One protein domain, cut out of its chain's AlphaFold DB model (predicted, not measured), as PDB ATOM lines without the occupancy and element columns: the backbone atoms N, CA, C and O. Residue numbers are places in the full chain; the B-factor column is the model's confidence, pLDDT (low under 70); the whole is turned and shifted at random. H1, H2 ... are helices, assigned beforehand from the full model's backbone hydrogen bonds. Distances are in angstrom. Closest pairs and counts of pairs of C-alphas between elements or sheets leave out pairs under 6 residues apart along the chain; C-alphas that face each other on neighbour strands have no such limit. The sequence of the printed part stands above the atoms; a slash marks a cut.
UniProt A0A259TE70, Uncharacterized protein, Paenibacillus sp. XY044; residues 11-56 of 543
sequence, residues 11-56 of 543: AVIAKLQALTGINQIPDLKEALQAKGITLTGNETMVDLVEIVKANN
ATOM      1  N   ALA A  11      23.204  45.909  80.717       67.31
ATOM      2  CA  ALA A  11      23.169  45.622  82.152       67.31
ATOM      3  C   ALA A  11      23.691  46.799  82.994       67.31
ATOM      4  O   ALA A  11      23.247  47.001  84.126       67.31
ATOM      5  N   VAL A  12      24.615  47.590  82.437       67.00
ATOM      6  CA  VAL A  12      25.126  48.819  83.062       67.00
ATOM      7  C   VAL A  12      24.046  49.901  83.058       67.00
ATOM      8  O   VAL A  12      23.810  50.524  84.090       67.00
ATOM      9  N   ILE A  13      23.339  50.059  81.935       67.25
ATOM     10  CA  ILE A  13      22.219  50.999  81.791       67.25
ATOM     11  C   ILE A  13      21.076  50.640  82.753       67.25
ATOM     12  O   ILE A  13      20.631  51.505  83.504       67.25
ATOM     13  N   ALA A  14      20.675  49.363  82.820       67.38
ATOM     14  CA  ALA A  14      19.613  48.909  83.724       67.38
ATOM     15  C   ALA A  14      19.945  49.165  85.208       67.38
ATOM     16  O   ALA A  14      19.092  49.596  85.982       67.38
ATOM     17  N   LYS A  15      21.206  48.956  85.612       68.69
ATOM     18  CA  LYS A  15      21.657  49.273  86.976       68.69
ATOM     19  C   LYS A  15      21.689  50.771  87.255       68.69
ATOM     20  O   LYS A  15      21.346  51.163  88.364       68.69
ATOM     21  N   LEU A  16      22.087  51.599  86.286       65.00
ATOM     22  CA  LEU A  16      22.087  53.057  86.443       65.00
ATOM     23  C   LEU A  16      20.664  53.610  86.604       65.00
ATOM     24  O   LEU A  16      20.439  54.484  87.435       65.00
ATOM     25  N   GLN A  17      19.701  53.078  85.849       68.81
ATOM     26  CA  GLN A  17      18.287  53.461  85.930       68.81
ATOM     27  C   GLN A  17      17.685  53.084  87.289       68.81
ATOM     28  O   GLN A  17      17.094  53.930  87.957       68.81
ATOM     29  N   ALA A  18      17.952  51.862  87.759       67.12
ATOM     30  CA  ALA A  18      17.534  51.417  89.086       67.12
ATOM     31  C   ALA A  18      18.181  52.226  90.230       67.12
ATOM     32  O   ALA A  18      17.546  52.434  91.258       67.12
ATOM     33  N   LEU A  19      19.426  52.699  90.060       61.50
ATOM     34  CA  LEU A  19      20.122  53.506  91.073       61.50
ATOM     35  C   LEU A  19      19.660  54.966  91.117       61.50
ATOM     36  O   LEU A  19      19.692  55.583  92.176       61.50
ATOM     37  N   THR A  20      19.311  55.537  89.965       65.44
ATOM     38  CA  THR A  20      18.963  56.962  89.843       65.44
ATOM     39  C   THR A  20      17.462  57.218  89.962       65.44
ATOM     40  O   THR A  20      17.063  58.364  90.142       65.44
ATOM     41  N   GLY A  21      16.628  56.174  89.863       56.81
ATOM     42  CA  GLY A  21      15.167  56.291  89.822       56.81
ATOM     43  C   GLY A  21      14.636  56.901  88.519       56.81
ATOM     44  O   GLY A  21      13.451  57.205  88.414       56.81
ATOM     45  N   ILE A  22      15.498  57.102  87.516       58.03
ATOM     46  CA  ILE A  22      15.145  57.741  86.246       58.03
ATOM     47  C   ILE A  22      14.679  56.654  85.260       58.03
ATOM     48  O   ILE A  22      15.468  56.127  84.476       58.03
ATOM     49  N   ASN A  23      13.378  56.338  85.287       62.12
ATOM     50  CA  ASN A  23      12.709  55.377  84.385       62.12
ATOM     51  C   ASN A  23      12.046  56.030  83.152       62.12
ATOM     52  O   ASN A  23      11.281  55.399  82.430       62.12
ATOM     53  N   GLN A  24      12.381  57.287  82.854       68.44
ATOM     54  CA  GLN A  24      11.682  58.092  81.844       68.44
ATOM     55  C   GLN A  24      11.718  57.512  80.420       68.44
ATOM     56  O   GLN A  24      10.798  57.761  79.649       68.44
ATOM     57  N   ILE A  25      12.764  56.761  80.048       75.31
ATOM     58  CA  ILE A  25      12.854  56.143  78.712       75.31
ATOM     59  C   ILE A  25      11.883  54.952  78.600       75.31
ATOM     60  O   ILE A  25      11.047  54.991  77.701       75.31
ATOM     61  N   PRO A  26      11.942  53.918  79.471       78.81
ATOM     62  CA  PRO A  26      10.953  52.835  79.475       78.81
ATOM     63  C   PRO A  26       9.499  53.313  79.543       78.81
ATOM     64  O   PRO A  26       8.705  52.914  78.694       78.81
ATOM     65  N   ASP A  27       9.177  54.221  80.468       80.56
ATOM     66  CA  ASP A  27       7.802  54.694  80.674       80.56
ATOM     67  C   ASP A  27       7.271  55.442  79.438       80.56
ATOM     68  O   ASP A  27       6.118  55.280  79.034       80.56
ATOM     69  N   LEU A  28       8.127  56.235  78.778       80.69
ATOM     70  CA  LEU A  28       7.769  56.922  77.537       80.69
ATOM     71  C   LEU A  28       7.584  55.939  76.374       80.69
ATOM     72  O   LEU A  28       6.667  56.119  75.573       80.69
ATOM     73  N   LYS A  29       8.413  54.890  76.275       83.69
ATOM     74  CA  LYS A  29       8.242  53.843  75.253       83.69
ATOM     75  C   LYS A  29       6.917  53.107  75.428       83.69
ATOM     76  O   LYS A  29       6.191  52.946  74.450       83.69
ATOM     77  N   GLU A  30       6.592  52.719  76.659       84.81
ATOM     78  CA  GLU A  30       5.337  52.041  76.983       84.81
ATOM     79  C   GLU A  30       4.127  52.932  76.664       84.81
ATOM     80  O   GLU A  30       3.190  52.493  75.997       84.81
ATOM     81  N   ALA A  31       4.181  54.218  77.026       80.31
ATOM     82  CA  ALA A  31       3.128  55.177  76.699       80.31
ATOM     83  C   ALA A  31       2.936  55.369  75.180       80.31
ATOM     84  O   ALA A  31       1.801  55.459  74.712       80.31
ATOM     85  N   LEU A  32       4.020  55.411  74.394       83.88
ATOM     86  CA  LEU A  32       3.954  55.547  72.933       83.88
ATOM     87  C   LEU A  32       3.402  54.286  72.257       83.88
ATOM     88  O   LEU A  32       2.560  54.382  71.363       83.88
ATOM     89  N   GLN A  33       3.810  53.106  72.722       86.69
ATOM     90  CA  GLN A  33       3.277  51.831  72.239       86.69
ATOM     91  C   GLN A  33       1.794  51.666  72.591       86.69
ATOM     92  O   GLN A  33       1.016  51.224  71.747       86.69
ATOM     93  N   ALA A  34       1.363  52.107  73.779       82.62
ATOM     94  CA  ALA A  34      -0.050  52.145  74.161       82.62
ATOM     95  C   ALA A  34      -0.892  53.087  73.276       82.62
ATOM     96  O   ALA A  34      -2.101  52.901  73.144       82.62
ATOM     97  N   LYS A  35      -0.264  54.082  72.632       76.50
ATOM     98  CA  LYS A  35      -0.881  54.936  71.600       76.50
ATOM     99  C   LYS A  35      -0.805  54.341  70.185       76.50
ATOM    100  O   LYS A  35      -1.203  55.006  69.234       76.50
ATOM    101  N   GLY A  36      -0.331  53.100  70.039       81.50
ATOM    102  CA  GLY A  36      -0.249  52.380  68.765       81.50
ATOM    103  C   GLY A  36       0.995  52.692  67.928       81.50
ATOM    104  O   GLY A  36       1.088  52.239  66.788       81.50
ATOM    105  N   ILE A  37       1.961  53.445  68.464       83.81
ATOM    106  CA  ILE A  37       3.206  53.763  67.756       83.81
ATOM    107  C   ILE A  37       4.156  52.572  67.882       83.81
ATOM    108  O   ILE A  37       4.545  52.170  68.978       83.81
ATOM    109  N   THR A  38       4.548  52.003  66.743       86.38
ATOM    110  CA  THR A  38       5.501  50.889  66.720       86.38
ATOM    111  C   THR A  38       6.915  51.414  66.946       86.38
ATOM    112  O   THR A  38       7.400  52.251  66.189       86.38
ATOM    113  N   LEU A  39       7.577  50.900  67.982       84.38
ATOM    114  CA  LEU A  39       8.973  51.193  68.303       84.38
ATOM    115  C   LEU A  39       9.841  49.971  67.966       84.38
ATOM    116  O   LEU A  39       9.455  48.834  68.222       84.38
ATOM    117  N   THR A  40      11.022  50.212  67.412       84.25
ATOM    118  CA  THR A  40      12.074  49.228  67.117       84.25
ATOM    119  C   THR A  40      12.781  48.703  68.370       84.25
ATOM    120  O   THR A  40      13.474  47.690  68.310       84.25
ATOM    121  N   GLY A  41      12.619  49.385  69.510       80.88
ATOM    122  CA  GLY A  41      13.173  48.998  70.808       80.88
ATOM    123  C   GLY A  41      14.532  49.630  71.119       80.88
ATOM    124  O   GLY A  41      14.893  49.734  72.294       80.88
ATOM    125  N   ASN A  42      15.237  50.151  70.110       82.31
ATOM    126  CA  ASN A  42      16.575  50.742  70.242       82.31
ATOM    127  C   ASN A  42      16.581  52.279  70.310       82.31
ATOM    128  O   ASN A  42      17.652  52.876  70.360       82.31
ATOM    129  N   GLU A  43      15.410  52.919  70.338       85.62
ATOM    130  CA  GLU A  43      15.278  54.381  70.381       85.62
ATOM    131  C   GLU A  43      15.986  54.955  71.606       85.62
ATOM    132  O   GLU A  43      15.743  54.523  72.743       85.62
ATOM    133  N   THR A  44      16.818  55.959  71.366       82.00
ATOM    134  CA  THR A  44      17.350  56.860  72.384       82.00
ATOM    135  C   THR A  44      16.275  57.863  72.817       82.00
ATOM    136  O   THR A  44      15.230  57.994  72.183       82.00
ATOM    137  N   MET A  45      16.516  58.627  73.888       76.94
ATOM    138  CA  MET A  45      15.579  59.690  74.293       76.94
ATOM    139  C   MET A  45      15.395  60.748  73.192       76.94
ATOM    140  O   MET A  45      14.307  61.296  73.046       76.94
ATOM    141  N   VAL A  46      16.438  61.011  72.398       78.25
ATOM    142  CA  VAL A  46      16.367  61.932  71.255       78.25
ATOM    143  C   VAL A  46      15.416  61.376  70.197       78.25
ATOM    144  O   VAL A  46      14.499  62.083  69.788       78.25
ATOM    145  N   ASP A  47      15.556  60.093  69.853       82.75
ATOM    146  CA  ASP A  47      14.684  59.423  68.883       82.75
ATOM    147  C   ASP A  47      13.227  59.395  69.365       82.75
ATOM    148  O   ASP A  47      12.315  59.683  68.599       82.75
ATOM    149  N   LEU A  48      12.981  59.119  70.652       82.19
ATOM    150  CA  LEU A  48      11.626  59.134  71.218       82.19
ATOM    151  C   LEU A  48      10.993  60.530  71.176       82.19
ATOM    152  O   LEU A  48       9.810  60.657  70.869       82.19
ATOM    153  N   VAL A  49      11.768  61.582  71.452       79.25
ATOM    154  CA  VAL A  49      11.294  62.970  71.343       79.25
ATOM    155  C   VAL A  49      10.991  63.335  69.890       79.25
ATOM    156  O   VAL A  49       9.991  64.010  69.631       79.25
ATOM    157  N   GLU A  50      11.805  62.894  68.931       83.50
ATOM    158  CA  GLU A  50      11.506  63.086  67.509       83.50
ATOM    159  C   GLU A  50      10.266  62.306  67.071       83.50
ATOM    160  O   GLU A  50       9.415  62.868  66.385       83.50
ATOM    161  N   ILE A  51      10.089  61.070  67.537       83.38
ATOM    162  CA  ILE A  51       8.901  60.249  67.269       83.38
ATOM    163  C   ILE A  51       7.636  60.915  67.824       83.38
ATOM    164  O   ILE A  51       6.622  60.967  67.127       83.38
ATOM    165  N   VAL A  52       7.678  61.475  69.038       81.00
ATOM    166  CA  VAL A  52       6.556  62.233  69.626       81.00
ATOM    167  C   VAL A  52       6.181  63.432  68.749       81.00
ATOM    168  O   VAL A  52       4.996  63.672  68.508       81.00
ATOM    169  N   LYS A  53       7.180  64.175  68.251       77.69
ATOM    170  CA  LYS A  53       6.971  65.320  67.352       77.69
ATOM    171  C   LYS A  53       6.413  64.879  65.996       77.69
ATOM    172  O   LYS A  53       5.450  65.470  65.522       77.69
ATOM    173  N   ALA A  54       6.985  63.834  65.400       76.94
ATOM    174  CA  ALA A  54       6.615  63.328  64.081       76.94
ATOM    175  C   ALA A  54       5.198  62.735  64.047       76.94
ATOM    176  O   ALA A  54       4.486  62.905  63.064       76.94
ATOM    177  N   ASN A  55       4.753  62.097  65.135       73.19
ATOM    178  CA  ASN A  55       3.398  61.545  65.245       73.19
ATOM    179  C   ASN A  55       2.350  62.586  65.663       73.19
ATOM    180  O   ASN A  55       1.214  62.228  65.970       73.19
ATOM    181  N   ASN A  56       2.718  63.872  65.690       66.44
ATOM    182  CA  ASN A  56       1.814  64.991  65.944       66.44
ATOM    183  C   ASN A  56       0.986  64.843  67.241       66.44
ATOM    184  O   ASN A  56      -0.088  65.428  67.379       66.44
TER     185      ASN A  56
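This is residues 11 to 56 of the 543 residues of an uncharacterized protein of Paenibacillus sp. XY044 (UniProt A0A259TE70). Two short helices, H2 and H3, lie side by side as a narrow V, near each other at their first residues and spreading toward their last; the link of residues 35 to 44 folds back from the end of H2 to the start of H3. H1 is set off from this pair at one end of the long axis, joined to it by residues 21 to 23. The printed part has 46 residues with three named helices, in the order H1, H2, H3, and no named strand; its class is all helix. It is only just loose, close to compact, with a radius of gyration of the C-alphas of 11.4 A, and its elongated outline spans 33 by 18 by 16 A.

H1, residues 11 to 20, touches no helix. It is apart from H2, residues 24 to 34, and from H3, residues 45 to 54. H2 and H3 touch, with 4 pairs of C-alphas within 8 A; the closest C-alphas, those of Ile 25 and Met 45, are 6.3 A apart. Their centres are 11.4 A apart. They run the same way at a shallow tilt of 33 degrees, only just short of steep. In H1, H2 and H3 every O i to N i+4 pair is within hydrogen-bond range.

H1 begins at C-alpha 11, at (23.169, 45.622, 82.152), and measures 14.3 A from first to last C-alpha. H2, the longest helix with 11 residues, begins at C-alpha 24, at (11.682, 58.092, 81.844), and measures 15.2 A. H3 measures 14.1 A and ends at C-alpha 54, at (6.615, 63.328, 64.081).

The two C-alphas farthest apart, those of Leu 19 and Asn 56, are 33.1 A apart. The printed part has no cut. The link from H1 to H2 is tight, with 3 residues, and that from H2 to H3 is short, with 10. The mean pLDDT of the printed part is 76.0; residues 11 to 24 and residue 56 are under 70.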